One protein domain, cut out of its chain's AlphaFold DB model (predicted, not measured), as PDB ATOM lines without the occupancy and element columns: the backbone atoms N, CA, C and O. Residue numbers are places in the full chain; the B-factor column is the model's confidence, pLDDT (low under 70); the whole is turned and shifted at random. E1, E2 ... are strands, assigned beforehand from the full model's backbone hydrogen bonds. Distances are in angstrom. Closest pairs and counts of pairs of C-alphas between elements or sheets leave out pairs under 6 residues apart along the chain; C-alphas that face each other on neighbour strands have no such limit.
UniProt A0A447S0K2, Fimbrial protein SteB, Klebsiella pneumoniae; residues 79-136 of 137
ATOM      1  N   ALA A  79     -13.846  49.926   2.426       88.81
ATOM      2  CA  ALA A  79     -14.313  51.224   1.971       88.81
ATOM      3  C   ALA A  79     -15.375  51.082   0.872       88.81
ATOM      4  O   ALA A  79     -15.447  50.069   0.166       88.81
ATOM      5  N   LYS A  80     -16.183  52.130   0.732       88.88
ATOM      6  CA  LYS A  80     -17.242  52.238  -0.269       88.88
ATOM      7  C   LYS A  80     -16.914  53.394  -1.197       88.88
ATOM      8  O   LYS A  80     -16.518  54.457  -0.723       88.88
ATOM      9  N   ALA A  81     -17.042  53.194  -2.502       89.94
ATOM     10  CA  ALA A  81     -16.759  54.246  -3.472       89.94
ATOM     11  C   ALA A  81     -17.516  54.037  -4.783       89.94
ATOM     12  O   ALA A  81     -17.821  52.912  -5.174       89.94
ATOM     13  N   MET A  82     -17.745  55.138  -5.496       90.62
ATOM     14  CA  MET A  82     -18.076  55.091  -6.915       90.62
ATOM     15  C   MET A  82     -16.798  54.933  -7.736       90.62
ATOM     16  O   MET A  82     -15.821  55.646  -7.508       90.62
ATOM     17  N   ALA A  83     -16.813  54.017  -8.698       88.44
ATOM     18  CA  ALA A  83     -15.708  53.790  -9.620       88.44
ATOM     19  C   ALA A  83     -16.220  53.660 -11.056       88.44
ATOM     20  O   ALA A  83     -17.300  53.125 -11.285       88.44
ATOM     21  N   ALA A  84     -15.414  54.107 -12.018       90.00
ATOM     22  CA  ALA A  84     -15.604  53.799 -13.431       90.00
ATOM     23  C   ALA A  84     -14.777  52.553 -13.781       90.00
ATOM     24  O   ALA A  84     -13.584  52.498 -13.466       90.00
ATOM     25  N   ILE A  85     -15.389  51.553 -14.418       86.12
ATOM     26  CA  ILE A  85     -14.707  50.324 -14.838       86.12
ATOM     27  C   ILE A  85     -14.476  50.356 -16.347       86.12
ATOM     28  O   ILE A  85     -15.378  50.650 -17.128       86.12
ATOM     29  N   LYS A  86     -13.261  49.982 -16.753       87.12
ATOM     30  CA  LYS A  86     -12.903  49.697 -18.143       87.12
ATOM     31  C   LYS A  86     -12.372  48.271 -18.252       87.12
ATOM     32  O   LYS A  86     -11.656  47.800 -17.366       87.12
ATOM     33  N   LEU A  87     -12.742  47.589 -19.327       86.88
ATOM     34  CA  LEU A  87     -12.208  46.289 -19.714       86.88
ATOM     35  C   LEU A  87     -10.771  46.443 -20.241       86.88
ATOM     36  O   LEU A  87     -10.296  47.550 -20.497       86.88
ATOM     37  N   ALA A  88     -10.056  45.326 -20.395       87.38
ATOM     38  CA  ALA A  88      -8.661  45.331 -20.853       87.38
ATOM     39  C   ALA A  88      -8.488  45.898 -22.276       87.38
ATOM     40  O   ALA A  88      -7.415  46.381 -22.623       87.38
ATOM     41  N   ASP A  89      -9.548  45.849 -23.080       88.12
ATOM     42  CA  ASP A  89      -9.629  46.429 -24.421       88.12
ATOM     43  C   ASP A  89     -10.040  47.917 -24.420       88.12
ATOM     44  O   ASP A  89     -10.143  48.530 -25.479       88.12
ATOM     45  N   GLY A  90     -10.266  48.514 -23.242       87.19
ATOM     46  CA  GLY A  90     -10.698  49.903 -23.073       87.19
ATOM     47  C   GLY A  90     -12.208  50.130 -23.204       87.19
ATOM     48  O   GLY A  90     -12.661  51.261 -23.004       87.19
ATOM     49  N   SER A  91     -12.993  49.090 -23.500       88.56
ATOM     50  CA  SER A  91     -14.456  49.173 -23.541       88.56
ATOM     51  C   SER A  91     -15.071  49.203 -22.134       88.56
ATOM     52  O   SER A  91     -14.403  48.943 -21.130       88.56
ATOM     53  N   GLU A  92     -16.344  49.581 -22.032       88.75
ATOM     54  CA  GLU A  92     -17.091  49.564 -20.768       88.75
ATOM     55  C   GLU A  92     -17.806  48.221 -20.593       88.75
ATOM     56  O   GLU A  92     -18.336  47.686 -21.572       88.75
ATOM     57  N   PRO A  93     -17.854  47.658 -19.372       90.25
ATOM     58  CA  PRO A  93     -18.712  46.514 -19.107       90.25
ATOM     59  C   PRO A  93     -20.182  46.859 -19.397       90.25
ATOM     60  O   PRO A  93     -20.594  47.998 -19.170       90.25
ATOM     61  N   PRO A  94     -20.989  45.890 -19.857       90.31
ATOM     62  CA  PRO A  94     -22.397  46.134 -20.137       90.31
ATOM     63  C   PRO A  94     -23.178  46.458 -18.857       90.31
ATOM     64  O   PRO A  94     -22.815  46.032 -17.757       90.31
ATOM     65  N   PHE A  95     -24.302  47.156 -19.025       91.56
ATOM     66  CA  PHE A  95     -25.275  47.371 -17.957       91.56
ATOM     67  C   PHE A  95     -25.672  46.038 -17.304       91.56
ATOM     68  O   PHE A  95     -25.947  45.057 -17.995       91.56
ATOM     69  N   GLY A  96     -25.716  46.013 -15.973       89.75
ATOM     70  CA  GLY A  96     -26.051  44.812 -15.206       89.75
ATOM     71  C   GLY A  96     -24.872  43.863 -14.972       89.75
ATOM     72  O   GLY A  96     -25.026  42.881 -14.244       89.75
ATOM     73  N   ALA A  97     -23.680  44.149 -15.516       90.56
ATOM     74  CA  ALA A  97     -22.481  43.399 -15.162       90.56
ATOM     75  C   ALA A  97     -22.238  43.485 -13.650       90.56
ATOM     76  O   ALA A  97     -22.281  44.561 -13.050       90.56
ATOM     77  N   THR A  98     -21.987  42.337 -13.027       90.38
ATOM     78  CA  THR A  98     -21.851  42.242 -11.572       90.38
ATOM     79  C   THR A  98     -20.382  42.137 -11.181       90.38
ATOM     80  O   THR A  98     -19.624  41.349 -11.757       90.38
ATOM     81  N   VAL A  99     -19.976  42.908 -10.172       88.00
ATOM     82  CA  VAL A  99     -18.647  42.826  -9.561       88.00
ATOM     83  C   VAL A  99     -18.744  41.974  -8.307       88.00
ATOM     84  O   VAL A  99     -19.419  42.340  -7.345       88.00
ATOM     85  N   ILE A 100     -18.045  40.843  -8.295       88.25
ATOM     86  CA  ILE A 100     -17.996  39.939  -7.141       88.25
ATOM     87  C   ILE A 100     -16.637  40.007  -6.451       88.25
ATOM     88  O   ILE A 100     -15.620  40.250  -7.093       88.25
ATOM     89  N   ASN A 101     -16.581  39.728  -5.151       84.25
ATOM     90  CA  ASN A 101     -15.314  39.587  -4.433       84.25
ATOM     91  C   ASN A 101     -14.829  38.123  -4.372       84.25
ATOM     92  O   ASN A 101     -15.470  37.191  -4.860       84.25
ATOM     93  N   LYS A 102     -13.683  37.890  -3.717       83.00
ATOM     94  CA  LYS A 102     -13.106  36.540  -3.532       83.00
ATOM     95  C   LYS A 102     -13.996  35.590  -2.720       83.00
ATOM     96  O   LYS A 102     -13.864  34.378  -2.864       83.00
ATOM     97  N   ARG A 103     -14.899  36.123  -1.890       82.25
ATOM     98  CA  ARG A 103     -15.906  35.362  -1.133       82.25
ATOM     99  C   ARG A 103     -17.184  35.105  -1.947       82.25
ATOM    100  O   ARG A 103     -18.132  34.561  -1.398       82.25
ATOM    101  N   LYS A 104     -17.199  35.447  -3.245       85.31
ATOM    102  CA  LYS A 104     -18.360  35.362  -4.151       85.31
ATOM    103  C   LYS A 104     -19.556  36.211  -3.703       85.31
ATOM    104  O   LYS A 104     -20.682  35.922  -4.090       85.31
ATOM    105  N   GLN A 105     -19.311  37.244  -2.901       85.31
ATOM    106  CA  GLN A 105     -20.328  38.239  -2.577       85.31
ATOM    107  C   GLN A 105     -20.387  39.255  -3.708       85.31
ATOM    108  O   GLN A 105     -19.340  39.681  -4.207       85.31
ATOM    109  N   GLU A 106     -21.597  39.641  -4.088       87.94
ATOM    110  CA  GLU A 106     -21.828  40.791  -4.948       87.94
ATOM    111  C   GLU A 106     -21.410  42.066  -4.209       87.94
ATOM    112  O   GLU A 106     -21.817  42.309  -3.077       87.94
ATOM    113  N   THR A 107     -20.546  42.846  -4.846       88.44
ATOM    114  CA  THR A 107     -19.981  44.092  -4.304       88.44
ATOM    115  C   THR A 107     -20.394  45.322  -5.100       88.44
ATOM    116  O   THR A 107     -20.063  46.429  -4.694       88.44
ATOM    117  N   GLY A 108     -21.096  45.142  -6.222       89.31
ATOM    118  CA  GLY A 108     -21.612  46.232  -7.041       89.31
ATOM    119  C   GLY A 108     -22.181  45.756  -8.377       89.31
ATOM    120  O   GLY A 108     -21.790  44.705  -8.891       89.31
ATOM    121  N   ILE A 109     -23.070  46.569  -8.949       91.50
ATOM    122  CA  ILE A 109     -23.657  46.388 -10.283       91.50
ATOM    123  C   ILE A 109     -23.261  47.583 -11.155       91.50
ATOM    124  O   ILE A 109     -23.346  48.733 -10.718       91.50
ATOM    125  N   VAL A 110     -22.812  47.302 -12.378       92.06
ATOM    126  CA  VAL A 110     -22.407  48.314 -13.359       92.06
ATOM    127  C   VAL A 110     -23.637  48.939 -14.018       92.06
ATOM    128  O   VAL A 110     -24.553  48.235 -14.451       92.06
ATOM    129  N   ASN A 111     -23.650  50.269 -14.097       90.25
ATOM    130  CA  ASN A 111     -24.672  51.034 -14.798       90.25
ATOM    131  C   ASN A 111     -24.346  51.223 -16.292       90.25
ATOM    132  O   ASN A 111     -23.351  50.731 -16.813       90.25
ATOM    133  N   ASP A 112     -25.214  51.939 -16.994       85.31
ATOM    134  CA  ASP A 112     -25.179  52.182 -18.437       85.31
ATOM    135  C   ASP A 112     -24.001  53.055 -18.901       85.31
ATOM    136  O   ASP A 112     -23.685  53.065 -20.084       85.31
ATOM    137  N   SER A 113     -23.334  53.751 -17.976       84.19
ATOM    138  CA  SER A 113     -22.149  54.585 -18.234       84.19
ATOM    139  C   SER A 113     -20.843  53.940 -17.740       84.19
ATOM    140  O   SER A 113     -19.874  54.645 -17.450       84.19
ATOM    141  N   GLY A 114     -20.840  52.623 -17.501       84.81
ATOM    142  CA  GLY A 114     -19.672  51.899 -16.989       84.81
ATOM    143  C   GLY A 114     -19.284  52.243 -15.542       84.81
ATOM    144  O   GLY A 114     -18.196  51.875 -15.090       84.81
ATOM    145  N   ASN A 115     -20.148  52.943 -14.796       91.19
ATOM    146  CA  ASN A 115     -19.923  53.294 -13.394       91.19
ATOM    147  C   ASN A 115     -20.534  52.247 -12.460       91.19
ATOM    148  O   ASN A 115     -21.572  51.654 -12.746       91.19
ATOM    149  N   VAL A 116     -19.915  52.052 -11.302       92.38
ATOM    150  CA  VAL A 116     -20.348  51.092 -10.285       92.38
ATOM    151  C   VAL A 116     -20.201  51.693  -8.893       92.38
ATOM    152  O   VAL A 116     -19.235  52.399  -8.600       92.38
ATOM    153  N   TYR A 117     -21.165  51.404  -8.024       90.00
ATOM    154  CA  TYR A 117     -21.006  51.591  -6.586       90.00
ATOM    155  C   TYR A 117     -20.398  50.316  -6.005       90.00
ATOM    156  O   TYR A 117     -21.006  49.250  -6.096       90.00
ATOM    157  N   LEU A 118     -19.187  50.424  -5.467       89.50
ATOM    158  CA  LEU A 118     -18.433  49.304  -4.918       89.50
ATOM    159  C   LEU A 118     -18.428  49.353  -3.397       89.50
ATOM    160  O   LEU A 118     -18.095  50.386  -2.812       89.50
ATOM    161  N   SER A 119     -18.695  48.211  -2.775       89.44
ATOM    162  CA  SER A 119     -18.524  47.986  -1.342       89.44
ATOM    163  C   SER A 119     -17.396  46.988  -1.059       89.44
ATOM    164  O   SER A 119     -17.087  46.104  -1.859       89.44
ATOM    165  N   GLY A 120     -16.727  47.133   0.089       85.88
ATOM    166  CA  GLY A 120     -15.675  46.195   0.498       85.88
ATOM    167  C   GLY A 120     -14.299  46.431  -0.129       85.88
ATOM    168  O   GLY A 120     -13.497  45.497  -0.237       85.88
ATOM    169  N   ILE A 121     -13.997  47.666  -0.536       86.50
ATOM    170  CA  ILE A 121     -12.695  48.034  -1.100       86.50
ATOM    171  C   ILE A 121     -11.640  48.013   0.016       86.50
ATOM    172  O   ILE A 121     -11.730  48.750   0.994       86.50
ATOM    173  N   ASN A 122     -10.608  47.183  -0.130       79.94
ATOM    174  CA  ASN A 122      -9.516  47.071   0.841       79.94
ATOM    175  C   ASN A 122      -8.210  47.603   0.225       79.94
ATOM    176  O   ASN A 122      -7.537  46.897  -0.530       79.94
ATOM    177  N   ALA A 123      -7.858  48.858   0.529       55.97
ATOM    178  CA  ALA A 123      -6.632  49.501   0.053       55.97
ATOM    179  C   ALA A 123      -5.419  48.980   0.844       55.97
ATOM    180  O   ALA A 123      -5.289  49.249   2.034       55.97
ATOM    181  N   GLY A 124      -4.543  48.195   0.207       47.72
ATOM    182  CA  GLY A 124      -3.333  47.676   0.870       47.72
ATOM    183  C   GLY A 124      -2.790  46.342   0.354       47.72
ATOM    184  O   GLY A 124      -1.697  45.940   0.740       47.72
ATOM    185  N   ARG A 125      -3.488  45.655  -0.556       37.91
ATOM    186  CA  ARG A 125      -2.874  44.600  -1.377       37.91
ATOM    187  C   ARG A 125      -2.774  45.079  -2.814       37.91
ATOM    188  O   ARG A 125      -3.797  45.264  -3.462       37.91
ATOM    189  N   ASN A 126      -1.545  45.234  -3.301       34.97
ATOM    190  CA  ASN A 126      -1.227  45.419  -4.716       34.97
ATOM    191  C   ASN A 126      -1.912  44.331  -5.545       34.97
ATOM    192  O   ASN A 126      -1.423  43.203  -5.638       34.97
ATOM    193  N   HIS A 127      -3.059  44.647  -6.124       41.38
ATOM    194  CA  HIS A 127      -3.790  43.740  -6.985       41.38
ATOM    195  C   HIS A 127      -4.346  44.547  -8.156       41.38
ATOM    196  O   HIS A 127      -5.415  45.142  -8.047       41.38
ATOM    197  N   GLY A 128      -3.708  44.423  -9.321       30.19
ATOM    198  CA  GLY A 128      -4.422  44.424 -10.604       30.19
ATOM    199  C   GLY A 128      -5.398  43.236 -10.697       30.19
ATOM    200  O   GLY A 128      -5.351  42.462 -11.640       30.19
ATOM    201  N   GLY A 129      -6.213  43.030  -9.656       33.97
ATOM    202  CA  GLY A 129      -7.009  41.830  -9.387       33.97
ATOM    203  C   GLY A 129      -7.873  41.912  -8.115       33.97
ATOM    204  O   GLY A 129      -8.245  40.874  -7.569       33.97
ATOM    205  N   ALA A 130      -8.136  43.118  -7.587       39.91
ATOM    206  CA  ALA A 130      -9.078  43.337  -6.477       39.91
ATOM    207  C   ALA A 130     -10.524  43.569  -6.948       39.91
ATOM    208  O   ALA A 130     -11.447  43.412  -6.154       39.91
ATOM    209  N   LEU A 131     -10.729  43.857  -8.233       47.59
ATOM    210  CA  LEU A 131     -12.015  43.631  -8.879       47.59
ATOM    211  C   LEU A 131     -12.071  42.129  -9.152       47.59
ATOM    212  O   LEU A 131     -11.313  41.615  -9.979       47.59
ATOM    213  N   GLY A 132     -12.871  41.390  -8.382       48.88
ATOM    214  CA  GLY A 132     -13.126  40.003  -8.739       48.88
ATOM    215  C   GLY A 132     -13.825  39.946 -10.094       48.88
ATOM    216  O   GLY A 132     -14.295  40.954 -10.623       48.88
ATOM    217  N   ARG A 133     -13.775  38.761 -10.702       49.81
ATOM    218  CA  ARG A 133     -14.186  38.523 -12.090       49.81
ATOM    219  C   ARG A 133     -15.527  39.208 -12.355       49.81
ATOM    220  O   ARG A 133     -16.509  38.860 -11.709       49.81
ATOM    221  N   LEU A 134     -15.553  40.154 -13.294       49.78
ATOM    222  CA  LEU A 134     -16.802  40.641 -13.867       49.78
ATOM    223  C   LEU A 134     -17.490  39.427 -14.490       49.78
ATOM    224  O   LEU A 134     -16.946  38.806 -15.406       49.78
ATOM    225  N   SER A 135     -18.622  39.031 -13.919       45.69
ATOM    226  CA  SER A 135     -19.468  38.003 -14.508       45.69
ATOM    227  C   SER A 135     -20.547  38.722 -15.299       45.69
ATOM    228  O   SER A 135     -21.350  39.456 -14.724       45.69
ATOM    229  N   THR A 136     -20.542  38.524 -16.610       43.72
ATOM    230  CA  THR A 136     -21.666  38.876 -17.477       43.72
ATOM    231  C   THR A 136     -22.627  37.692 -17.454       43.72
ATOM    232  O   THR A 136     -22.188  36.558 -17.662       43.72
TER     233      THR A 136
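This is residues 79 to 136 of the 137 residues of the protein "Fimbrial protein SteB" of Klebsiella pneumoniae (UniProt A0A447S0K2). With little regular structure, this is a small wall of two strand pairs, E1 with E4 and E2 with E3, set side by side where E3 runs beside E4, and two long loops, residues 85 to 97 and 122 to 136, rise from one face. The 58 printed residues hold four named strands, E1 E2 E3 E4 along the chain, and no named helix; both pairs are antiparallel. The class is all strand, with 20 residues in named elements. The whole is compact, radius of gyration of the C-alphas 10.7 A, spanning 28 by 20 by 19 A.

Find C-alpha 79 at (-14.313, 51.224, 1.971); E1, residues 79 to 84, runs 15.7 A. E4, residues 115 to 121, runs 15.2 A to (-12.695, 48.034, -1.100). E3 is residues 106 to 109, 7.9 A; E2 is residues 98 to 100, 6.3 A.

E1 and E4 are antiparallel at 154 degrees; look at N 83 and O 116, 2.9 A. The closest C-alphas of E3 and E4, Gly 108 and Leu 118, are 4.9 A apart. E2 and E3 form a hairpin, with N 99 and O 108 at 2.9 A. Residues 134 to 135 pair antiparallel with 98 to 99 of E2. E1 is apart from E2 and E3.

The printed part has no cut; the link E1 to E2 is long. Residues 123 to 136 are under pLDDT 70.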